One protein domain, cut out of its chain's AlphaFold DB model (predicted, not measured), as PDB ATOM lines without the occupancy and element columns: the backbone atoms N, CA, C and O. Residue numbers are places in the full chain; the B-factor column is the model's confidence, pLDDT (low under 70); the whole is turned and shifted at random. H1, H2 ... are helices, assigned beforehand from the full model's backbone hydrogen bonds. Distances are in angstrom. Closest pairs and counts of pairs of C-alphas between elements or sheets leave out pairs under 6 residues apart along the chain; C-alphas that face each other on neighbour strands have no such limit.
ATOM      1  N   ALA A 112     181.624 -43.797 176.468       65.31
ATOM      2  CA  ALA A 112     180.796 -42.598 176.327       65.31
ATOM      3  C   ALA A 112     180.365 -42.405 174.862       65.31
ATOM      4  O   ALA A 112     179.175 -42.293 174.580       65.31
ATOM      5  N   PHE A 113     181.313 -42.517 173.924       67.56
ATOM      6  CA  PHE A 113     181.020 -42.474 172.488       67.56
ATOM      7  C   PHE A 113     180.152 -43.649 172.024       67.56
ATOM      8  O   PHE A 113     179.263 -43.477 171.191       67.56
ATOM      9  N   ALA A 114     180.366 -44.846 172.576       73.69
ATOM     10  CA  ALA A 114     179.537 -46.001 172.245       73.69
ATOM     11  C   ALA A 114     178.072 -45.808 172.668       73.69
ATOM     12  O   ALA A 114     177.173 -46.251 171.954       73.69
ATOM     13  N   LEU A 115     177.824 -45.134 173.797       74.12
ATOM     14  CA  LEU A 115     176.473 -44.885 174.291       74.12
ATOM     15  C   LEU A 115     175.742 -43.843 173.437       74.12
ATOM     16  O   LEU A 115     174.576 -44.042 173.108       74.12
ATOM     17  N   GLU A 116     176.433 -42.789 173.000       78.88
ATOM     18  CA  GLU A 116     175.872 -41.805 172.068       78.88
ATOM     19  C   GLU A 116     175.499 -42.445 170.725       78.88
ATOM     20  O   GLU A 116     174.378 -42.275 170.243       78.88
ATOM     21  N   ILE A 117     176.391 -43.264 170.157       78.12
ATOM     22  CA  ILE A 117     176.121 -43.987 168.904       78.12
ATOM     23  C   ILE A 117     174.955 -44.967 169.085       78.12
ATOM     24  O   ILE A 117     174.073 -45.038 168.229       78.12
ATOM     25  N   ALA A 118     174.905 -45.698 170.202       75.88
ATOM     26  CA  ALA A 118     173.821 -46.634 170.487       75.88
ATOM     27  C   ALA A 118     172.457 -45.931 170.598       75.88
ATOM     28  O   ALA A 118     171.468 -46.441 170.071       75.88
ATOM     29  N   VAL A 119     172.400 -44.748 171.219       81.50
ATOM     30  CA  VAL A 119     171.171 -43.944 171.322       81.50
ATOM     31  C   VAL A 119     170.714 -43.452 169.947       81.50
ATOM     32  O   VAL A 119     169.526 -43.541 169.638       81.50
ATOM     33  N   VAL A 120     171.636 -43.004 169.088       80.19
ATOM     34  CA  VAL A 120     171.309 -42.577 167.714       80.19
ATOM     35  C   VAL A 120     170.760 -43.742 166.888       80.19
ATOM     36  O   VAL A 120     169.741 -43.590 166.212       80.19
ATOM     37  N   VAL A 121     171.383 -44.921 166.969       81.00
ATOM     38  CA  VAL A 121     170.918 -46.123 166.257       81.00
ATOM     39  C   VAL A 121     169.546 -46.575 166.768       81.00
ATOM     40  O   VAL A 121     168.676 -46.909 165.964       81.00
ATOM     41  N   ALA A 122     169.317 -46.537 168.084       80.00
ATOM     42  CA  ALA A 122     168.030 -46.887 168.680       80.00
ATOM     43  C   ALA A 122     166.910 -45.918 168.260       80.00
ATOM     44  O   ALA A 122     165.817 -46.362 167.907       80.00
ATOM     45  N   LEU A 123     167.184 -44.608 168.234       81.56
ATOM     46  CA  LEU A 123     166.235 -43.598 167.757       81.56
ATOM     47  C   LEU A 123     165.912 -43.774 166.270       81.56
ATOM     48  O   LEU A 123     164.744 -43.718 165.893       81.56
ATOM     49  N   ALA A 124     166.917 -44.044 165.433       81.38
ATOM     50  CA  ALA A 124     166.701 -44.315 164.014       81.38
ATOM     51  C   ALA A 124     165.815 -45.555 163.797       81.38
ATOM     52  O   ALA A 124     164.875 -45.508 163.005       81.38
ATOM     53  N   ALA A 125     166.059 -46.641 164.538       79.81
ATOM     54  CA  ALA A 125     165.244 -47.854 164.466       79.81
ATOM     55  C   ALA A 125     163.793 -47.619 164.928       79.81
ATOM     56  O   ALA A 125     162.860 -48.110 164.291       79.81
ATOM     57  N   LEU A 126     163.593 -46.834 165.994       85.44
ATOM     58  CA  LEU A 126     162.265 -46.448 166.481       85.44
ATOM     59  C   LEU A 126     161.487 -45.656 165.418       85.44
ATOM     60  O   LEU A 126     160.320 -45.949 165.172       85.44
ATOM     61  N   ILE A 127     162.132 -44.686 164.765       80.25
ATOM     62  CA  ILE A 127     161.521 -43.878 163.699       80.25
ATOM     63  C   ILE A 127     161.067 -44.775 162.544       80.25
ATOM     64  O   ILE A 127     159.929 -44.659 162.098       80.25
ATOM     65  N   VAL A 128     161.918 -45.706 162.097       80.00
ATOM     66  CA  VAL A 128     161.561 -46.661 161.035       80.00
ATOM     67  C   VAL A 128     160.356 -47.512 161.444       80.00
ATOM     68  O   VAL A 128     159.444 -47.691 160.643       80.00
ATOM     69  N   ALA A 129     160.306 -47.993 162.689       74.50
ATOM     70  CA  ALA A 129     159.172 -48.771 163.182       74.50
ATOM     71  C   ALA A 129     157.863 -47.960 163.203       74.50
ATOM     72  O   ALA A 129     156.826 -48.476 162.792       74.50
ATOM     73  N   ILE A 130     157.905 -46.690 163.628       79.56
ATOM     74  CA  ILE A 130     156.734 -45.797 163.635       79.56
ATOM     75  C   ILE A 130     156.204 -45.587 162.214       79.56
ATOM     76  O   ILE A 130     154.997 -45.668 162.008       79.56
ATOM     77  N   VAL A 131     157.094 -45.376 161.242       77.19
ATOM     78  CA  VAL A 131     156.722 -45.220 159.827       77.19
ATOM     79  C   VAL A 131     156.064 -46.493 159.307       77.19
ATOM     80  O   VAL A 131     154.970 -46.435 158.770       77.19
ATOM     81  N   VAL A 132     156.663 -47.664 159.542       79.69
ATOM     82  CA  VAL A 132     156.092 -48.946 159.096       79.69
ATOM     83  C   VAL A 132     154.696 -49.182 159.683       79.69
ATOM     84  O   VAL A 132     153.807 -49.665 158.982       79.69
ATOM     85  N   VAL A 133     154.478 -48.824 160.952       79.38
ATOM     86  CA  VAL A 133     153.159 -48.922 161.594       79.38
ATOM     87  C   VAL A 133     152.180 -47.905 161.001       79.38
ATOM     88  O   VAL A 133     151.046 -48.274 160.699       79.38
ATOM     89  N   ALA A 134     152.600 -46.660 160.775       72.06
ATOM     90  CA  ALA A 134     151.760 -45.622 160.176       72.06
ATOM     91  C   ALA A 134     151.334 -45.978 158.740       72.06
ATOM     92  O   ALA A 134     150.158 -45.856 158.401       72.06
ATOM     93  N   SER A 135     152.242 -46.549 157.947       73.88
ATOM     94  CA  SER A 135     151.968 -46.994 156.578       73.88
ATOM     95  C   SER A 135     151.023 -48.204 156.500       73.88
ATOM     96  O   SER A 135     150.495 -48.511 155.433       73.88
ATOM     97  N   SER A 136     150.792 -48.915 157.613       76.75
ATOM     98  CA  SER A 136     149.930 -50.105 157.645       76.75
ATOM     99  C   SER A 136     148.436 -49.806 157.840       76.75
ATOM    100  O   SER A 136     147.612 -50.711 157.695       76.75
ATOM    101  N   ASP A 143     148.318 -41.410 146.196       67.56
ATOM    102  CA  ASP A 143     149.431 -40.727 145.519       67.56
ATOM    103  C   ASP A 143     150.005 -39.530 146.292       67.56
ATOM    104  O   ASP A 143     151.172 -39.182 146.124       67.56
ATOM    105  N   THR A 144     149.228 -38.903 147.181       66.62
ATOM    106  CA  THR A 144     149.667 -37.696 147.911       66.62
ATOM    107  C   THR A 144     150.008 -37.958 149.374       66.62
ATOM    108  O   THR A 144     150.938 -37.346 149.897       66.62
ATOM    109  N   ALA A 145     149.317 -38.897 150.027       70.44
ATOM    110  CA  ALA A 145     149.583 -39.257 151.421       70.44
ATOM    111  C   ALA A 145     150.955 -39.937 151.581       70.44
ATOM    112  O   ALA A 145     151.755 -39.533 152.424       70.44
ATOM    113  N   PHE A 146     151.277 -40.883 150.694       68.56
ATOM    114  CA  PHE A 146     152.554 -41.602 150.706       68.56
ATOM    115  C   PHE A 146     153.750 -40.705 150.360       68.56
ATOM    116  O   PHE A 146     154.819 -40.831 150.954       68.56
ATOM    117  N   ALA A 147     153.579 -39.758 149.432       72.12
ATOM    118  CA  ALA A 147     154.639 -38.820 149.071       72.12
ATOM    119  C   ALA A 147     155.019 -37.905 150.246       72.12
ATOM    120  O   ALA A 147     156.199 -37.617 150.460       72.12
ATOM    121  N   LEU A 148     154.027 -37.476 151.031       73.88
ATOM    122  CA  LEU A 148     154.242 -36.611 152.186       73.88
ATOM    123  C   LEU A 148     154.882 -37.380 153.351       73.88
ATOM    124  O   LEU A 148     155.787 -36.860 153.999       73.88
ATOM    125  N   GLU A 149     154.497 -38.639 153.556       75.19
ATOM    126  CA  GLU A 149     155.103 -39.520 154.561       75.19
ATOM    127  C   GLU A 149     156.591 -39.776 154.261       75.19
ATOM    128  O   GLU A 149     157.447 -39.562 155.121       75.19
ATOM    129  N   ILE A 150     156.933 -40.108 153.010       77.69
ATOM    130  CA  ILE A 150     158.329 -40.300 152.585       77.69
ATOM    131  C   ILE A 150     159.132 -38.998 152.728       77.69
ATOM    132  O   ILE A 150     160.267 -39.024 153.211       77.69
ATOM    133  N   ALA A 151     158.554 -37.851 152.360       73.44
ATOM    134  CA  ALA A 151     159.222 -36.556 152.482       73.44
ATOM    135  C   ALA A 151     159.577 -36.214 153.940       73.44
ATOM    136  O   ALA A 151     160.681 -35.732 154.203       73.44
ATOM    137  N   VAL A 152     158.689 -36.514 154.896       81.69
ATOM    138  CA  VAL A 152     158.936 -36.288 156.330       81.69
ATOM    139  C   VAL A 152     160.061 -37.183 156.848       81.69
ATOM    140  O   VAL A 152     160.937 -36.705 157.570       81.69
ATOM    141  N   VAL A 153     160.100 -38.456 156.445       79.88
ATOM    142  CA  VAL A 153     161.160 -39.392 156.863       79.88
ATOM    143  C   VAL A 153     162.525 -38.964 156.333       79.88
ATOM    144  O   VAL A 153     163.502 -38.950 157.084       79.88
ATOM    145  N   VAL A 154     162.601 -38.559 155.062       80.25
ATOM    146  CA  VAL A 154     163.851 -38.076 154.452       80.25
ATOM    147  C   VAL A 154     164.323 -36.783 155.120       80.25
ATOM    148  O   VAL A 154     165.509 -36.655 155.428       80.25
ATOM    149  N   ALA A 155     163.410 -35.847 155.403       79.38
ATOM    150  CA  ALA A 155     163.737 -34.608 156.105       79.38
ATOM    151  C   ALA A 155     164.259 -34.871 157.528       79.38
ATOM    152  O   ALA A 155     165.254 -34.272 157.941       79.38
ATOM    153  N   LEU A 156     163.639 -35.803 158.262       82.50
ATOM    154  CA  LEU A 156     164.061 -36.170 159.615       82.50
ATOM    155  C   LEU A 156     165.432 -36.861 159.617       82.50
ATOM    156  O   LEU A 156     166.293 -36.518 160.426       82.50
ATOM    157  N   ALA A 157     165.674 -37.783 158.680       80.81
ATOM    158  CA  ALA A 157     166.973 -38.433 158.525       80.81
ATOM    159  C   ALA A 157     168.084 -37.419 158.197       80.81
ATOM    160  O   ALA A 157     169.158 -37.462 158.799       80.81
ATOM    161  N   ALA A 158     167.819 -36.466 157.296       78.81
ATOM    162  CA  ALA A 158     168.765 -35.402 156.959       78.81
ATOM    163  C   ALA A 158     169.077 -34.490 158.160       78.81
ATOM    164  O   ALA A 158     170.237 -34.132 158.369       78.81
ATOM    165  N   LEU A 159     168.072 -34.159 158.979       85.31
ATOM    166  CA  LEU A 159     168.248 -33.364 160.198       85.31
ATOM    167  C   LEU A 159     169.142 -34.079 161.223       85.31
ATOM    168  O   LEU A 159     170.046 -33.457 161.777       85.31
ATOM    169  N   ILE A 160     168.946 -35.385 161.434       82.56
ATOM    170  CA  ILE A 160     169.797 -36.185 162.330       82.56
ATOM    171  C   ILE A 160     171.252 -36.162 161.845       82.56
ATOM    172  O   ILE A 160     172.157 -35.894 162.633       82.56
ATOM    173  N   VAL A 161     171.486 -36.377 160.546       81.00
ATOM    174  CA  VAL A 161     172.837 -36.322 159.964       81.00
ATOM    175  C   VAL A 161     173.458 -34.934 160.144       81.00
ATOM    176  O   VAL A 161     174.618 -34.839 160.536       81.00
ATOM    177  N   ALA A 162     172.697 -33.860 159.922       73.94
ATOM    178  CA  ALA A 162     173.178 -32.496 160.123       73.94
ATOM    179  C   ALA A 162     173.588 -32.235 161.582       73.94
ATOM    180  O   ALA A 162     174.664 -31.689 161.820       73.94
ATOM    181  N   ILE A 163     172.787 -32.679 162.556       82.00
ATOM    182  CA  ILE A 163     173.108 -32.553 163.986       82.00
ATOM    183  C   ILE A 163     174.388 -33.320 164.321       82.00
ATOM    184  O   ILE A 163     175.267 -32.771 164.981       82.00
ATOM    185  N   VAL A 164     174.531 -34.555 163.832       80.81
ATOM    186  CA  VAL A 164     175.739 -35.365 164.058       80.81
ATOM    187  C   VAL A 164     176.972 -34.690 163.459       80.81
ATOM    188  O   VAL A 164     178.012 -34.647 164.113       80.81
ATOM    189  N   VAL A 165     176.875 -34.119 162.255       74.88
ATOM    190  CA  VAL A 165     177.984 -33.391 161.618       74.88
ATOM    191  C   VAL A 165     178.353 -32.138 162.412       74.88
ATOM    192  O   VAL A 165     179.536 -31.918 162.658       74.88
ATOM    193  N   VAL A 166     177.373 -31.350 162.864       73.56
ATOM    194  CA  VAL A 166     177.622 -30.140 163.666       73.56
ATOM    195  C   VAL A 166     178.236 -30.499 165.021       73.56
ATOM    196  O   VAL A 166     179.249 -29.917 165.403       73.56
ATOM    197  N   ALA A 167     177.699 -31.502 165.715       74.38
ATOM    198  CA  ALA A 167     178.242 -31.969 166.989       74.38
ATOM    199  C   ALA A 167     179.661 -32.548 166.836       74.38
ATOM    200  O   ALA A 167     180.536 -32.271 167.652       74.38
ATOM    201  N   SER A 168     179.924 -33.274 165.744       71.50
ATOM    202  CA  SER A 168     181.260 -33.798 165.422       71.50
ATOM    203  C   SER A 168     182.233 -32.706 164.978       71.50
ATOM    204  O   SER A 168     183.444 -32.877 165.097       71.50
ATOM    205  N   SER A 169     181.721 -31.579 164.475       61.69
ATOM    206  CA  SER A 169     182.532 -30.412 164.120       61.69
ATOM    207  C   SER A 169     182.958 -29.574 165.324       61.69
ATOM    208  O   SER A 169     183.656 -28.586 165.111       61.69
TER     209      SER A 169
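Overview. This is residues 112 to 136 and 143 to 169 of the 276 residues of an uncharacterized protein of Digitaria exilis (UniProt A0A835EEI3). Two long helices, H2 and H1, run side by side and nearly parallel in line but opposite ways, making a flat-sided rod with a gap between them and no third part. The two run the length of the rod and draw nearer to each other toward the end of H1 and the first half of H2. The printed part has 52 residues, with two named helices, H1 then H2, and no named strand; the class is all helix. It is loose, with a radius of gyration of the C-alphas of 13.3 A, and spans 42 by 20 by 6 A.

Arrangement. H2, residues 145 to 168, and H1, residues 112 to 134, are close but not clearly touching, with 2 pairs of C-alphas within 8 A. Their closest C-alphas, those of Val 131 and Val 153, are 7.9 A apart. They run opposite ways at a shallow tilt of 6 degrees, centre to centre 12.9 A. In H1 and H2 every O i to N i+4 pair is within hydrogen-bond range.

Along the chain. H2 measures 35.1 A from C-alpha 145 at (149.583, -39.257, 151.421) to C-alpha 168 at (181.260, -33.798, 165.422). H1 measures 33.4 A and begins at C-alpha 112, at (180.796, -42.598, 176.327).

Size, cuts and confidence. The C-alphas farthest apart, those of Ala 112 and Asp 143, are 44.0 A apart. The link across the cut, from H1 to H2, lacks residues 137 to 142, and C-alphas 136 and 143 are 15.3 A apart. Mean pLDDT of the printed part is 76.7; residues 112 to 113, 143 to 144, 146 and 169 are under 70.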